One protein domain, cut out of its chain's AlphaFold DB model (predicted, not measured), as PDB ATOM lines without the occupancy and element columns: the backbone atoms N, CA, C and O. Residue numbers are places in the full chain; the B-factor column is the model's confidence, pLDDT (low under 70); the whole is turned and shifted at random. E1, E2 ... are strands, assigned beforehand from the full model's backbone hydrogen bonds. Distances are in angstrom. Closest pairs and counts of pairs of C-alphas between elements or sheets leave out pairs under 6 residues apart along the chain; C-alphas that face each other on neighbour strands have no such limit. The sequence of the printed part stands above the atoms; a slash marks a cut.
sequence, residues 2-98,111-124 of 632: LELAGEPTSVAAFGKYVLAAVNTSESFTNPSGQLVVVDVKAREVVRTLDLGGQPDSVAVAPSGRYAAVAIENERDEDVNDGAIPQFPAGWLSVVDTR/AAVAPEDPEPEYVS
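Overview. This is residues 2 to 98 and 111 to 124 of the 632 residues of the protein "Phytase-like domain-containing protein" of Phytohabitans suffuscus (UniProt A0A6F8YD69). Two antiparallel sheets lie face to face as a sandwich, E1 E2 E3 E4 and E5 E6 E7, closest at their edge strands E1 and E5, with the short strand E8 packed on E5 and E6. A long loop, residues 72 to 90, lies off one end. The printed part has 111 residues, no named helix and eight named strands, E1 to E8 along the chain; the class is all strand, with 52 residues in named elements, under half. Each sheet is a meander, each strand the antiparallel neighbour of the one before. The whole is compact, with a radius of gyration of the C-alphas of 14.5 A, and elongated, spanning 46 by 29 by 17 A.

Arrangement. Start at E1, residues 7 to 14, which bends by 59 degrees at residue 10. Its hairpin partner E2, residues 17 to 23, has N 19 and O 12 within hydrogen-bond range, 2.8 A. E3, residues 33 to 39, follows with N 36 and O 20 at 2.8 A, then E4, residues 44 to 50, with N 35 and O 49 at 2.8 A. This sheet is strongly twisted. In the second sheet, E5, residues 55 to 60, and E6, residues 66 to 71, have N 59 and O 68 at 2.9 A; E7, residues 91 to 96, has N 93 and O 69 at 2.8 A. Between the sheets, the closest C-alphas of E1 and E5 are Ser 10 and Ser 57, 5.2 A; E4 and E7 are apart. E8, residues 120 to 124, pairs with no named strand; its Tyr 122 is 5.0 A from Ser 57 of E5, C-alpha to C-alpha.

Along the chain. Find C-alpha 7 at (-49.766, 30.875, -9.701), where E1 begins its 20.0 A. E3 spans 19.4 A and E2 19.1 A. E8 ends at C-alpha 124, (-31.415, 25.069, -17.939).

Size, cuts and confidence. The farthest C-alphas, Ala 42 and Ala 112, are 46.5 A apart. Residues 99 to 110 are not printed, leaving 32.3 A between C-alphas 98 and 111. The link E6 to E7 is long. No printed residue is under 70 in pLDDT.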
ATOM      1  N   LEU A   2     -55.486  19.771 -10.145       87.31
ATOM      2  CA  LEU A   2     -54.880  19.838  -8.810       87.31
ATOM      3  C   LEU A   2     -54.791  21.320  -8.456       87.31
ATOM      4  O   LEU A   2     -54.195  22.064  -9.226       87.31
ATOM      5  N   GLU A   3     -55.415  21.736  -7.359       90.81
ATOM      6  CA  GLU A   3     -55.341  23.122  -6.887       90.81
ATOM      7  C   GLU A   3     -53.996  23.372  -6.196       90.81
ATOM      8  O   GLU A   3     -53.509  22.521  -5.446       90.81
ATOM      9  N   LEU A   4     -53.405  24.536  -6.464       92.19
ATOM     10  CA  LEU A   4     -52.162  25.020  -5.868       92.19
ATOM     11  C   LEU A   4     -52.434  26.358  -5.169       92.19
ATOM     12  O   LEU A   4     -53.405  27.038  -5.484       92.19
ATOM     13  N   ALA A   5     -51.607  26.712  -4.184       90.31
ATOM     14  CA  ALA A   5     -51.819  27.881  -3.321       90.31
ATOM     15  C   ALA A   5     -51.375  29.221  -3.949       90.31
ATOM     16  O   ALA A   5     -51.186  30.192  -3.224       90.31
ATOM     17  N   GLY A   6     -51.176  29.252  -5.265       94.19
ATOM     18  CA  GLY A   6     -50.666  30.390  -6.019       94.19
ATOM     19  C   GLY A   6     -50.586  30.066  -7.507       94.19
ATOM     20  O   GLY A   6     -51.154  29.062  -7.952       94.19
ATOM     21  N   GLU A   7     -49.861  30.894  -8.243       94.50
ATOM     22  CA  GLU A   7     -49.766  30.875  -9.701       94.50
ATOM     23  C   GLU A   7     -48.544  30.060 -10.141       94.50
ATOM     24  O   GLU A   7     -47.413  30.418  -9.812       94.50
ATOM     25  N   PRO A   8     -48.725  28.903 -10.803       94.31
ATOM     26  CA  PRO A   8     -47.601  28.121 -11.300       94.31
ATOM     27  C   PRO A   8     -46.996  28.789 -12.534       94.31
ATOM     28  O   PRO A   8     -47.677  28.880 -13.550       94.31
ATOM     29  N   THR A   9     -45.728  29.172 -12.449       94.44
ATOM     30  CA  THR A   9     -44.975  29.853 -13.516       94.44
ATOM     31  C   THR A   9     -44.232  28.852 -14.399       94.44
ATOM     32  O   THR A   9     -44.323  28.869 -15.620       94.44
ATOM     33  N   SER A  10     -43.600  27.841 -13.789       95.56
ATOM     34  CA  SER A  10     -42.833  26.834 -14.528       95.56
ATOM     35  C   SER A  10     -42.924  25.430 -13.931       95.56
ATOM     36  O   SER A  10     -43.160  25.227 -12.734       95.56
ATOM     37  N   VAL A  11     -42.728  24.410 -14.776       95.38
ATOM     38  CA  VAL A  11     -42.771  22.996 -14.377       95.38
ATOM     39  C   VAL A  11     -41.623  22.170 -14.955       95.38
ATOM     40  O   VAL A  11     -41.323  22.216 -16.143       95.38
ATOM     41  N   ALA A  12     -41.054  21.288 -14.131       96.12
ATOM     42  CA  ALA A  12     -40.026  20.334 -14.540       96.12
ATOM     43  C   ALA A  12     -40.360  18.898 -14.109       96.12
ATOM     44  O   ALA A  12     -40.787  18.627 -12.984       96.12
ATOM     45  N   ALA A  13     -40.127  17.932 -14.998       94.06
ATOM     46  CA  ALA A  13     -40.320  16.517 -14.691       94.06
ATOM     47  C   ALA A  13     -39.146  15.946 -13.872       94.06
ATOM     48  O   ALA A  13     -37.983  16.106 -14.235       94.06
ATOM     49  N   PHE A  14     -39.447  15.191 -12.810       95.25
ATOM     50  CA  PHE A  14     -38.453  14.519 -11.967       95.25
ATOM     51  C   PHE A  14     -38.903  13.108 -11.569       95.25
ATOM     52  O   PHE A  14     -39.579  12.886 -10.560       95.25
ATOM     53  N   GLY A  15     -38.510  12.109 -12.359       93.38
ATOM     54  CA  GLY A  15     -38.891  10.718 -12.110       93.38
ATOM     55  C   GLY A  15     -40.414  10.539 -12.134       93.38
ATOM     56  O   GLY A  15     -41.037  10.696 -13.178       93.38
ATOM     57  N   LYS A  16     -41.015  10.191 -10.989       95.38
ATOM     58  CA  LYS A  16     -42.482  10.087 -10.838       95.38
ATOM     59  C   LYS A  16     -43.160  11.396 -10.410       95.38
ATOM     60  O   LYS A  16     -44.379  11.416 -10.234       95.38
ATOM     61  N   TYR A  17     -42.368  12.438 -10.187       97.50
ATOM     62  CA  TYR A  17     -42.816  13.734  -9.713       97.50
ATOM     63  C   TYR A  17     -42.799  14.775 -10.831       97.50
ATOM     64  O   TYR A  17     -42.059  14.647 -11.807       97.50
ATOM     65  N   VAL A  18     -43.587  15.825 -10.643       96.69
ATOM     66  CA  VAL A  18     -43.406  17.126 -11.289       96.69
ATOM     67  C   VAL A  18     -43.052  18.127 -10.200       96.69
ATOM     68  O   VAL A  18     -43.625  18.089  -9.111       96.69
ATOM     69  N   LEU A  19     -42.071  18.969 -10.484       98.12
ATOM     70  CA  LEU A  19     -41.699  20.121  -9.680       98.12
ATOM     71  C   LEU A  19     -42.369  21.325 -10.329       98.12
ATOM     72  O   LEU A  19     -42.130  21.554 -11.509       98.12
ATOM     73  N   ALA A  20     -43.205  22.040  -9.588       97.88
ATOM     74  CA  ALA A  20     -43.836  23.275 -10.033       97.88
ATOM     75  C   ALA A  20     -43.272  24.441  -9.220       97.88
ATOM     76  O   ALA A  20     -43.355  24.415  -7.988       97.88
ATOM     77  N   ALA A  21     -42.675  25.413  -9.903       98.12
ATOM     78  CA  ALA A  21     -42.433  26.742  -9.360       98.12
ATOM     79  C   ALA A  21     -43.788  27.449  -9.247       98.12
ATOM     80  O   ALA A  21     -44.597  27.370 -10.167       98.12
ATOM     81  N   VAL A  22     -44.077  28.022  -8.080       98.31
ATOM     82  CA  VAL A  22     -45.363  28.663  -7.798       98.31
ATOM     83  C   VAL A  22     -45.111  30.014  -7.149       98.31
ATOM     84  O   VAL A  22     -44.560  30.071  -6.045       98.31
ATOM     85  N   ASN A  23     -45.546  31.074  -7.820       97.94
ATOM     86  CA  ASN A  23     -45.624  32.419  -7.280       97.94
ATOM     87  C   ASN A  23     -46.750  32.493  -6.242       97.94
ATOM     88  O   ASN A  23     -47.878  32.064  -6.487       97.94
ATOM     89  N   THR A  24     -46.437  33.000  -5.051       97.56
ATOM     90  CA  THR A  24     -47.416  33.229  -3.978       97.56
ATOM     91  C   THR A  24     -47.367  34.660  -3.452       97.56
ATOM     92  O   THR A  24     -47.835  34.922  -2.344       97.56
ATOM     93  N   SER A  25     -46.738  35.566  -4.198       96.94
ATOM     94  CA  SER A  25     -46.502  36.956  -3.813       96.94
ATOM     95  C   SER A  25     -47.807  37.710  -3.565       96.94
ATOM     96  O   SER A  25     -48.802  37.511  -4.253       96.94
ATOM     97  N   GLU A  26     -47.800  38.596  -2.566       94.88
ATOM     98  CA  GLU A  26     -48.911  39.536  -2.345       94.88
ATOM     99  C   GLU A  26     -48.786  40.777  -3.245       94.88
ATOM    100  O   GLU A  26     -49.780  41.441  -3.529       94.88
ATOM    101  N   SER A  27     -47.554  41.112  -3.637       94.12
ATOM    102  CA  SER A  27     -47.185  42.254  -4.479       94.12
ATOM    103  C   SER A  27     -45.723  42.122  -4.918       94.12
ATOM    104  O   SER A  27     -44.953  41.499  -4.180       94.12
ATOM    105  N   PHE A  28     -45.317  42.826  -5.976       92.88
ATOM    106  CA  PHE A  28     -43.922  42.918  -6.445       92.88
ATOM    107  C   PHE A  28     -42.917  43.300  -5.335       92.88
ATOM    108  O   PHE A  28     -41.840  42.728  -5.214       92.88
ATOM    109  N   THR A  29     -43.294  44.189  -4.405       94.12
ATOM    110  CA  THR A  29     -42.406  44.620  -3.294       94.12
ATOM    111  C   THR A  29     -42.385  43.683  -2.076       94.12
ATOM    112  O   THR A  29     -41.641  43.918  -1.118       94.12
ATOM    113  N   ASN A  30     -43.191  42.618  -2.085       96.25
ATOM    114  CA  ASN A  30     -43.235  41.588  -1.043       96.25
ATOM    115  C   ASN A  30     -43.297  40.188  -1.689       96.25
ATOM    116  O   ASN A  30     -44.315  39.492  -1.548       96.25
ATOM    117  N   PRO A  31     -42.245  39.782  -2.426       97.12
ATOM    118  CA  PRO A  31     -42.292  38.569  -3.218       97.12
ATOM    119  C   PRO A  31     -42.208  37.325  -2.339       97.12
ATOM    120  O   PRO A  31     -41.489  37.268  -1.334       97.12
ATOM    121  N   SER A  32     -42.940  36.289  -2.729       97.94
ATOM    122  CA  SER A  32     -42.899  34.984  -2.084       97.94
ATOM    123  C   SER A  32     -43.243  33.879  -3.072       97.94
ATOM    124  O   SER A  32     -43.922  34.092  -4.072       97.94
ATOM    125  N   GLY A  33     -42.801  32.663  -2.774       97.88
ATOM    126  CA  GLY A  33     -43.067  31.550  -3.662       97.88
ATOM    127  C   GLY A  33     -42.524  30.232  -3.159       97.88
ATOM    128  O   GLY A  33     -41.808  30.141  -2.155       97.88
ATOM    129  N   GLN A  34     -42.933  29.176  -3.848       98.38
ATOM    130  CA  GLN A  34     -42.783  27.808  -3.380       98.38
ATOM    131  C   GLN A  34     -42.385  26.886  -4.528       98.38
ATOM    132  O   GLN A  34     -42.861  27.023  -5.651       98.38
ATOM    133  N   LEU A  35     -41.577  25.871  -4.224       98.62
ATOM    134  CA  LEU A  35     -41.409  24.713  -5.091       98.62
ATOM    135  C   LEU A  35     -42.325  23.593  -4.600       98.62
ATOM    136  O   LEU A  35     -42.097  22.995  -3.540       98.62
ATOM    137  N   VAL A  36     -43.351  23.289  -5.384       98.38
ATOM    138  CA  VAL A  36     -44.314  22.228  -5.098       98.38
ATOM    139  C   VAL A  36     -43.895  20.946  -5.811       98.38
ATOM    140  O   VAL A  36     -43.653  20.929  -7.013       98.38
ATOM    141  N   VAL A  37     -43.831  19.836  -5.075       98.19
ATOM    142  CA  VAL A  37     -43.545  18.507  -5.627       98.19
ATOM    143  C   VAL A  37     -44.841  17.716  -5.694       98.19
ATOM    144  O   VAL A  37     -45.427  17.364  -4.667       98.19
ATOM    145  N   VAL A  38     -45.264  17.396  -6.910       98.19
ATOM    146  CA  VAL A  38     -46.507  16.681  -7.199       98.19
ATOM    147  C   VAL A  38     -46.188  15.249  -7.612       98.19
ATOM    148  O   VAL A  38     -45.436  15.033  -8.559       98.19
ATOM    149  N   ASP A  39     -46.768  14.247  -6.947       97.44
ATOM    150  CA  ASP A  39     -46.762  12.874  -7.469       97.44
ATOM    151  C   ASP A  39     -47.766  12.784  -8.621       97.44
ATOM    152  O   ASP A  39     -48.973  12.923  -8.429       97.44
ATOM    153  N   VAL A  40     -47.268  12.554  -9.837       94.50
ATOM    154  CA  VAL A  40     -48.077  12.629 -11.064       94.50
ATOM    155  C   VAL A  40     -49.184  11.576 -11.080       94.50
ATOM    156  O   VAL A  40     -50.271  11.812 -11.613       94.50
ATOM    157  N   LYS A  41     -48.925  10.396 -10.500       95.44
ATOM    158  CA  LYS A  41     -49.891   9.295 -10.494       95.44
ATOM    159  C   LYS A  41     -50.967   9.518  -9.439       95.44
ATOM    160  O   LYS A  41     -52.138   9.290  -9.736       95.44
ATOM    161  N   ALA A  42     -50.571   9.927  -8.235       95.56
ATOM    162  CA  ALA A  42     -51.515  10.229  -7.163       95.56
ATOM    163  C   ALA A  42     -52.291  11.529  -7.429       95.56
ATOM    164  O   ALA A  42     -53.433  11.647  -7.000       95.56
ATOM    165  N   ARG A  43     -51.704  12.456  -8.201       94.69
ATOM    166  CA  ARG A  43     -52.166  13.844  -8.367       94.69
ATOM    167  C   ARG A  43     -52.248  14.560  -7.023       94.69
ATOM    168  O   ARG A  43     -53.221  15.248  -6.741       94.69
ATOM    169  N   GLU A  44     -51.223  14.369  -6.204       96.31
ATOM    170  CA  GLU A  44     -51.143  14.907  -4.848       96.31
ATOM    171  C   GLU A  44     -49.844  15.682  -4.672       96.31
ATOM    172  O   GLU A  44     -48.779  15.251  -5.132       96.31
ATOM    173  N   VAL A  45     -49.929  16.804  -3.961       97.56
ATOM    174  CA  VAL A  45     -48.751  17.496  -3.441       97.56
ATOM    175  C   VAL A  45     -48.148  16.634  -2.338       97.56
ATOM    176  O   VAL A  45     -48.781  16.374  -1.318       97.56
ATOM    177  N   VAL A  46     -46.912  16.184  -2.539       97.56
ATOM    178  CA  VAL A  46     -46.187  15.348  -1.568       97.56
ATOM    179  C   VAL A  46     -45.131  16.128  -0.791       97.56
ATOM    180  O   VAL A  46     -44.591  15.622   0.196       97.56
ATOM    181  N   ARG A  47     -44.798  17.337  -1.250       97.44
ATOM    182  CA  ARG A  47     -43.853  18.244  -0.600       97.44
ATOM    183  C   ARG A  47     -44.045  19.664  -1.118       97.44
ATOM    184  O   ARG A  47     -44.299  19.854  -2.301       97.44
ATOM    185  N   THR A  48     -43.800  20.617  -0.234       98.19
ATOM    186  CA  THR A  48     -43.679  22.039  -0.542       98.19
ATOM    187  C   THR A  48     -42.377  22.531   0.071       98.19
ATOM    188  O   THR A  48     -42.064  22.176   1.211       98.19
ATOM    189  N   LEU A  49     -41.599  23.293  -0.691       98.44
ATOM    190  CA  LEU A  49     -40.392  23.965  -0.224       98.44
ATOM    191  C   LEU A  49     -40.586  25.467  -0.383       98.44
ATOM    192  O   LEU A  49     -40.924  25.917  -1.470       98.44
ATOM    193  N   ASP A  50     -40.359  26.216   0.688       98.00
ATOM    194  CA  ASP A  50     -40.325  27.673   0.628       98.00
ATOM    195  C   ASP A  50     -39.076  28.129  -0.140       98.00
ATOM    196  O   ASP A  50     -37.960  27.678   0.152       98.00
ATOM    197  N   LEU A  51     -39.277  28.976  -1.148       98.19
ATOM    198  CA  LEU A  51     -38.206  29.580  -1.939       98.19
ATOM    199  C   LEU A  51     -37.857  30.980  -1.425       98.19
ATOM    200  O   LEU A  51     -36.713  31.413  -1.576       98.19
ATOM    201  N   GLY A  52     -38.799  31.644  -0.748       96.50
ATOM    202  CA  GLY A  52     -38.628  32.963  -0.145       96.50
ATOM    203  C   GLY A  52     -38.598  34.140  -1.123       96.50
ATOM    204  O   GLY A  52     -38.132  35.198  -0.715       96.50
ATOM    205  N   GLY A  53     -39.021  33.946  -2.374       97.44
ATOM    206  CA  GLY A  53     -39.159  34.962  -3.428       97.44
ATOM    207  C   GLY A  53     -39.997  34.417  -4.590       97.44
ATOM    208  O   GLY A  53     -40.378  33.242  -4.541       97.44
ATOM    209  N   GLN A  54     -40.284  35.248  -5.588       98.00
ATOM    210  CA  GLN A  54     -41.125  34.929  -6.747       98.00
ATOM    211  C   GLN A  54     -40.329  34.094  -7.762       98.00
ATOM    212  O   GLN A  54     -39.326  34.576  -8.285       98.00
ATOM    213  N   PRO A  55     -40.689  32.816  -7.978       98.19
ATOM    214  CA  PRO A  55     -39.983  31.957  -8.901       98.19
ATOM    215  C   PRO A  55     -40.554  32.102 -10.303       98.19
ATOM    216  O   PRO A  55     -41.772  32.024 -10.464       98.19
ATOM    217  N   ASP A  56     -39.679  32.164 -11.291       96.69
ATOM    218  CA  ASP A  56     -40.095  32.169 -12.684       96.69
ATOM    219  C   ASP A  56     -39.833  30.791 -13.322       96.69
ATOM    220  O   ASP A  56     -40.731  29.954 -13.440       96.69
ATOM    221  N   SER A  57     -38.567  30.429 -13.534       97.88
ATOM    222  CA  SER A  57     -38.210  29.167 -14.197       97.88
ATOM    223  C   SER A  57     -37.709  28.047 -13.267       97.88
ATOM    224  O   SER A  57     -36.997  28.276 -12.285       97.88
ATOM    225  N   VAL A  58     -38.000  26.773 -13.594       98.44
ATOM    226  CA  VAL A  58     -37.435  25.590 -12.909       98.44
ATOM    227  C   VAL A  58     -36.861  24.548 -13.872       98.44
ATOM    228  O   VAL A  58     -37.502  24.109 -14.821       98.44
ATOM    229  N   ALA A  59     -35.675  24.026 -13.541       98.44
ATOM    230  CA  ALA A  59     -35.045  22.917 -14.254       98.44
ATOM    231  C   ALA A  59     -34.531  21.819 -13.315       98.44
ATOM    232  O   ALA A  59     -34.130  22.057 -12.174       98.44
ATOM    233  N   VAL A  60     -34.488  20.586 -13.825       98.38
ATOM    234  CA  VAL A  60     -33.948  19.412 -13.122       98.38
ATOM    235  C   VAL A  60     -32.721  18.899 -13.859       98.38
ATOM    236  O   VAL A  60     -32.758  18.665 -15.066       98.38
ATOM    237  N   ALA A  61     -31.631  18.690 -13.124       98.00
ATOM    238  CA  ALA A  61     -30.392  18.186 -13.689       98.00
ATOM    239  C   ALA A  61     -30.589  16.776 -14.276       98.00
ATOM    240  O   ALA A  61     -31.237  15.942 -13.633       98.00
ATOM    241  N   PRO A  62     -29.964  16.431 -15.418       95.88
ATOM    242  CA  PRO A  62     -29.997  15.074 -15.970       95.88
ATOM    243  C   PRO A  62     -29.521  13.987 -14.993       95.88
ATOM    244  O   PRO A  62     -29.967  12.843 -15.074       95.88
ATOM    245  N   SER A  63     -28.641  14.333 -14.045       95.94
ATOM    246  CA  SER A  63     -28.205  13.438 -12.961       95.94
ATOM    247  C   SER A  63     -29.319  13.093 -11.962       95.94
ATOM    248  O   SER A  63     -29.183  12.154 -11.175       95.94
ATOM    249  N   GLY A  64     -30.396  13.882 -11.942       96.88
ATOM    250  CA  GLY A  64     -31.476  13.840 -10.963       96.88
ATOM    251  C   GLY A  64     -31.074  14.320  -9.570       96.88
ATOM    252  O   GLY A  64     -31.899  14.250  -8.664       96.88
ATOM    253  N   ARG A  65     -29.833  14.778  -9.361       97.31
ATOM    254  CA  ARG A  65     -29.314  15.151  -8.036       97.31
ATOM    255  C   ARG A  65     -29.699  16.565  -7.612       97.31
ATOM    256  O   ARG A  65     -29.813  16.829  -6.414       97.31
ATOM    257  N   TYR A  66     -29.867  17.457  -8.579       98.69
ATOM    258  CA  TYR A  66     -30.156  18.862  -8.340       98.69
ATOM    259  C   TYR A  66     -31.365  19.315  -9.152       98.69
ATOM    260  O   TYR A  66     -31.574  18.847 -10.270       98.69
ATOM    261  N   ALA A  67     -32.126  20.243  -8.588       98.75
ATOM    262  CA  ALA A  67     -32.988  21.142  -9.339       98.75
ATOM    263  C   ALA A  67     -32.513  22.579  -9.099       98.75
ATOM    264  O   ALA A  67     -31.891  22.860  -8.068       98.75
ATOM    265  N   ALA A  68     -32.776  23.462 -10.049       98.88
ATOM    266  CA  ALA A  68     -32.498  24.883  -9.935       98.88
ATOM    267  C   ALA A  68     -33.778  25.657 -10.256       98.88
ATOM    268  O   ALA A  68     -34.505  25.256 -11.163       98.88
ATOM    269  N   VAL A  69     -34.051  26.703  -9.483       98.88
ATOM    270  CA  VAL A  69     -35.203  27.590  -9.656       98.88
ATOM    271  C   VAL A  69     -34.678  29.013  -9.751       98.88
ATOM    272  O   VAL A  69     -33.968  29.447  -8.836       98.88
ATOM    273  N   ALA A  70     -34.969  29.687 -10.854       98.75
ATOM    274  CA  ALA A  70     -34.716  31.106 -11.021       98.75
ATOM    275  C   ALA A  70     -35.747  31.868 -10.178       98.75
ATOM    276  O   ALA A  70     -36.940  31.581 -10.243       98.75
ATOM    277  N   ILE A  71     -35.264  32.697  -9.254       98.81
ATOM    278  CA  ILE A  71     -36.104  33.554  -8.420       98.81
ATOM    279  C   ILE A  71     -35.908  34.961  -8.940       98.81
ATOM    280  O   ILE A  71     -34.956  35.620  -8.519       98.81
ATOM    281  N   GLU A  72     -36.754  35.345  -9.877       97.19
ATOM    282  CA  GLU A  72     -36.701  36.620 -10.575       97.19
ATOM    283  C   GLU A  72     -36.908  37.772  -9.585       97.19
ATOM    284  O   GLU A  72     -36.028  38.616  -9.429       97.19
ATOM    285  N   ASN A  73     -37.983  37.677  -8.785       97.19
ATOM    286  CA  ASN A  73     -38.594  38.819  -8.098       97.19
ATOM    287  C   ASN A  73     -38.923  39.937  -9.087       97.19
ATOM    288  O   ASN A  73     -38.402  41.040  -8.954       97.19
ATOM    289  N   GLU A  74     -39.794  39.579 -10.027       91.81
ATOM    290  CA  GLU A  74     -40.329  40.406 -11.101       91.81
ATOM    291  C   GLU A  74     -40.512  41.872 -10.706       91.81
ATOM    292  O   GLU A  74     -41.033  42.220  -9.631       91.81
ATOM    293  N   ARG A  75     -40.067  42.739 -11.608       93.88
ATOM    294  CA  ARG A  75     -40.249  44.183 -11.507       93.88
ATOM    295  C   ARG A  75     -41.713  44.562 -11.744       93.88
ATOM    296  O   ARG A  75     -42.444  43.915 -12.479       93.88
ATOM    297  N   ASP A  76     -42.139  45.676 -11.163       94.75
ATOM    298  CA  ASP A  76     -43.440  46.259 -11.483       94.75
ATOM    299  C   ASP A  76     -43.308  47.116 -12.754       94.75
ATOM    300  O   ASP A  76     -42.718  48.205 -12.723       94.75
ATOM    301  N   GLU A  77     -43.826  46.624 -13.882       92.06
ATOM    302  CA  GLU A  77     -43.761  47.317 -15.176       92.06
ATOM    303  C   GLU A  77     -44.548  48.632 -15.204       92.06
ATOM    304  O   GLU A  77     -44.157  49.585 -15.886       92.06
ATOM    305  N   ASP A  78     -45.607  48.739 -14.396       94.38
ATOM    306  CA  ASP A  78     -46.413  49.958 -14.289       94.38
ATOM    307  C   ASP A  78     -45.655  51.076 -13.547       94.38
ATOM    308  O   ASP A  78     -46.005  52.265 -13.625       94.38
ATOM    309  N   VAL A  79     -44.601  50.726 -12.804       92.25
ATOM    310  CA  VAL A  79     -43.785  51.675 -12.050       92.25
ATOM    311  C   VAL A  79     -42.589  52.121 -12.882       92.25
ATOM    312  O   VAL A  79     -41.596  51.420 -13.032       92.25
ATOM    313  N   ASN A  80     -42.644  53.381 -13.327       91.12
ATOM    314  CA  ASN A  80     -41.556  54.031 -14.065       91.12
ATOM    315  C   ASN A  80     -41.135  53.232 -15.314       91.12
ATOM    316  O   ASN A  80     -39.939  53.094 -15.575       91.12
ATOM    317  N   ASP A  81     -42.131  52.722 -16.045       89.62
ATOM    318  CA  ASP A  81     -41.977  51.936 -17.272       89.62
ATOM    319  C   ASP A  81     -41.029  50.734 -17.070       89.62
ATOM    320  O   ASP A  81     -40.091  50.528 -17.842       89.62
ATOM    321  N   GLY A  82     -41.196  50.014 -15.953       91.62
ATOM    322  CA  GLY A  82     -40.403  48.831 -15.610       91.62
ATOM    323  C   GLY A  82     -38.911  49.091 -15.395       91.62
ATOM    324  O   GLY A  82     -38.107  48.172 -15.491       91.62
ATOM    325  N   ALA A  83     -38.485  50.331 -15.131       94.31
ATOM    326  CA  ALA A  83     -37.057  50.610 -15.012       94.31
ATOM    327  C   ALA A  83     -36.411  49.924 -13.799       94.31
ATOM    328  O   ALA A  83     -36.886  50.057 -12.668       94.31
ATOM    329  N   ILE A  84     -35.255  49.304 -14.032       94.38
ATOM    330  CA  ILE A  84     -34.469  48.589 -13.020       94.38
ATOM    331  C   ILE A  84     -33.334  49.470 -12.458       94.38
ATOM    332  O   ILE A  84     -32.782  50.323 -13.170       94.38
ATOM    333  N   PRO A  85     -32.940  49.310 -11.178       95.81
ATOM    334  CA  PRO A  85     -33.337  48.240 -10.256       95.81
ATOM    335  C   PRO A  85     -34.684  48.465  -9.545       95.81
ATOM    336  O   PRO A  85     -34.983  49.589  -9.121       95.81
ATOM    337  N   GLN A  86     -35.412  47.378  -9.292       95.62
ATOM    338  CA  GLN A  86     -36.567  47.278  -8.405       95.62
ATOM    339  C   GLN A  86     -36.339  46.202  -7.327       95.62
ATOM    340  O   GLN A  86     -36.158  45.023  -7.578       95.62
ATOM    341  N   PHE A  87     -36.338  46.602  -6.053       94.88
ATOM    342  CA  PHE A  87     -36.056  45.671  -4.954       94.88
ATOM    343  C   PHE A  87     -37.313  44.932  -4.465       94.88
ATOM    344  O   PHE A  87     -38.371  45.559  -4.349       94.88
ATOM    345  N   PRO A  88     -37.173  43.675  -3.992       96.81
ATOM    346  CA  PRO A  88     -35.916  42.998  -3.640       96.81
ATOM    347  C   PRO A  88     -35.284  42.156  -4.762       96.81
ATOM    348  O   PRO A  88     -35.953  41.369  -5.405       96.81
ATOM    349  N   ALA A  89     -33.952  42.191  -4.844       97.75
ATOM    350  CA  ALA A  89     -33.174  41.474  -5.852       97.75
ATOM    351  C   ALA A  89     -33.418  39.955  -5.886       97.75
ATOM    352  O   ALA A  89     -33.462  39.294  -4.835       97.75
ATOM    353  N   GLY A  90     -33.482  39.407  -7.097       98.12
ATOM    354  CA  GLY A  90     -33.571  37.977  -7.374       98.12
ATOM    355  C   GLY A  90     -32.291  37.162  -7.123       98.12
ATOM    356  O   GLY A  90     -31.214  37.681  -6.811       98.12
ATOM    357  N   TRP A  91     -32.396  35.832  -7.221       98.81
ATOM    358  CA  TRP A  91     -31.276  34.887  -7.063       98.81
ATOM    359  C   TRP A  91     -31.568  33.516  -7.692       98.81
ATOM    360  O   TRP A  91     -32.696  33.194  -8.041       98.81
ATOM    361  N   LEU A  92     -30.568  32.627  -7.748       98.88
ATOM    362  CA  LEU A  92     -30.800  31.222  -8.117       98.88
ATOM    363  C   LEU A  92     -30.958  30.339  -6.871       98.88
ATOM    364  O   LEU A  92     -30.055  30.246  -6.033       98.88
ATOM    365  N   SER A  93     -32.075  29.626  -6.758       98.81
ATOM    366  CA  SER A  93     -32.293  28.611  -5.721       98.81
ATOM    367  C   SER A  93     -31.858  27.227  -6.206       98.81
ATOM    368  O   SER A  93     -32.359  26.716  -7.200       98.81
ATOM    369  N   VAL A  94     -30.952  26.569  -5.480       98.88
ATOM    370  CA  VAL A  94     -30.473  25.208  -5.776       98.88
ATOM    371  C   VAL A  94     -31.047  24.217  -4.771       98.88
ATOM    372  O   VAL A  94     -30.783  24.311  -3.570       98.88
ATOM    373  N   VAL A  95     -31.764  23.212  -5.265       98.75
ATOM    374  CA  VAL A  95     -32.369  22.143  -4.462       98.75
ATOM    375  C   VAL A  95     -31.557  20.861  -4.620       98.75
ATOM    376  O   VAL A  95     -31.425  20.347  -5.727       98.75
ATOM    377  N   ASP A  96     -31.018  20.302  -3.529       98.25
ATOM    378  CA  ASP A  96     -30.499  18.918  -3.546       98.25
ATOM    379  C   ASP A  96     -31.683  17.962  -3.377       98.25
ATOM    380  O   ASP A  96     -32.310  17.923  -2.320       98.25
ATOM    381  N   THR A  97     -32.010  17.190  -4.409       97.12
ATOM    382  CA  THR A  97     -33.230  16.359  -4.456       97.12
ATOM    383  C   THR A  97     -33.195  15.172  -3.489       97.12
ATOM    384  O   THR A  97     -34.221  14.537  -3.240       97.12
ATOM    385  N   ARG A  98     -32.027  14.852  -2.912       96.19
ATOM    386  CA  ARG A  98     -31.875  13.754  -1.942       96.19
ATOM    387  C   ARG A  98     -32.248  14.195  -0.535       96.19
ATOM    388  O   ARG A  98     -32.803  13.408   0.227       96.19
ATOM    389  N   ALA A 111     -23.583  41.565 -13.551       97.69
ATOM    390  CA  ALA A 111     -23.913  42.370 -14.721       97.69
ATOM    391  C   ALA A 111     -23.517  43.840 -14.527       97.69
ATOM    392  O   ALA A 111     -23.308  44.305 -13.410       97.69
ATOM    393  N   ALA A 112     -23.365  44.570 -15.634       95.94
ATOM    394  CA  ALA A 112     -23.087  46.009 -15.595       95.94
ATOM    395  C   ALA A 112     -24.367  46.855 -15.508       95.94
ATOM    396  O   ALA A 112     -24.339  47.941 -14.937       95.94
ATOM    397  N   VAL A 113     -25.458  46.363 -16.100       95.62
ATOM    398  CA  VAL A 113     -26.804  46.936 -15.989       95.62
ATOM    399  C   VAL A 113     -27.403  46.422 -14.685       95.62
ATOM    400  O   VAL A 113     -27.313  45.221 -14.444       95.62
ATOM    401  N   ALA A 114     -27.919  47.331 -13.851       96.56
ATOM    402  CA  ALA A 114     -28.466  47.064 -12.516       96.56
ATOM    403  C   ALA A 114     -27.700  45.975 -11.727       96.56
ATOM    404  O   ALA A 114     -28.226  44.900 -11.463       96.56
ATOM    405  N   PRO A 115     -26.424  46.202 -11.359       97.69
ATOM    406  CA  PRO A 115     -25.620  45.172 -10.699       97.69
ATOM    407  C   PRO A 115     -26.234  44.669  -9.385       97.69
ATOM    408  O   PRO A 115     -25.939  43.555  -8.964       97.69
ATOM    409  N   GLU A 116     -27.052  45.473  -8.714       98.06
ATOM    410  CA  GLU A 116     -27.724  45.104  -7.471       98.06
ATOM    411  C   GLU A 116     -29.025  44.319  -7.669       98.06
ATOM    412  O   GLU A 116     -29.563  43.849  -6.670       98.06
ATOM    413  N   ASP A 117     -29.498  44.159  -8.906       97.69
ATOM    414  CA  ASP A 117     -30.802  43.582  -9.224       97.69
ATOM    415  C   ASP A 117     -30.736  42.701 -10.485       97.69
ATOM    416  O   ASP A 117     -30.735  43.215 -11.603       97.69
ATOM    417  N   PRO A 118     -30.510  41.387 -10.317       96.62
ATOM    418  CA  PRO A 118     -30.112  40.505 -11.404       96.62
ATOM    419  C   PRO A 118     -31.268  39.790 -12.116       96.62
ATOM    420  O   PRO A 118     -30.932  38.952 -12.944       96.62
ATOM    421  N   GLU A 119     -32.527  39.998 -11.707       96.25
ATOM    422  CA  GLU A 119     -33.768  39.457 -12.316       96.25
ATOM    423  C   GLU A 119     -33.562  38.142 -13.110       96.25
ATOM    424  O   GLU A 119     -33.518  38.120 -14.339       96.25
ATOM    425  N   PRO A 120     -33.243  37.018 -12.428       98.00
ATOM    426  CA  PRO A 120     -33.011  35.761 -13.117       98.00
ATOM    427  C   PRO A 120     -34.316  35.168 -13.629       98.00
ATOM    428  O   PRO A 120     -35.151  34.753 -12.827       98.00
ATOM    429  N   GLU A 121     -34.359  35.011 -14.943       95.62
ATOM    430  CA  GLU A 121     -35.543  34.641 -15.709       95.62
ATOM    431  C   GLU A 121     -35.589  33.122 -15.933       95.62
ATOM    432  O   GLU A 121     -36.105  32.342 -15.128       95.62
ATOM    433  N   TYR A 122     -34.854  32.633 -16.934       97.94
ATOM    434  CA  TYR A 122     -34.839  31.223 -17.304       97.94
ATOM    435  C   TYR A 122     -33.633  30.438 -16.796       97.94
ATOM    436  O   TYR A 122     -32.508  30.930 -16.673       97.94
ATOM    437  N   VAL A 123     -33.835  29.131 -16.564       98.62
ATOM    438  CA  VAL A 123     -32.761  28.205 -16.178       98.62
ATOM    439  C   VAL A 123     -32.785  26.886 -16.952       98.62
ATOM    440  O   VAL A 123     -33.812  26.235 -17.115       98.62
ATOM    441  N   SER A 124     -31.605  26.407 -17.355       98.62
ATOM    442  CA  SER A 124     -31.415  25.069 -17.939       98.62
ATOM    443  C   SER A 124     -30.141  24.404 -17.412       98.62
ATOM    444  O   SER A 124     -29.145  25.069 -17.136       98.62
TER     445      SER A 124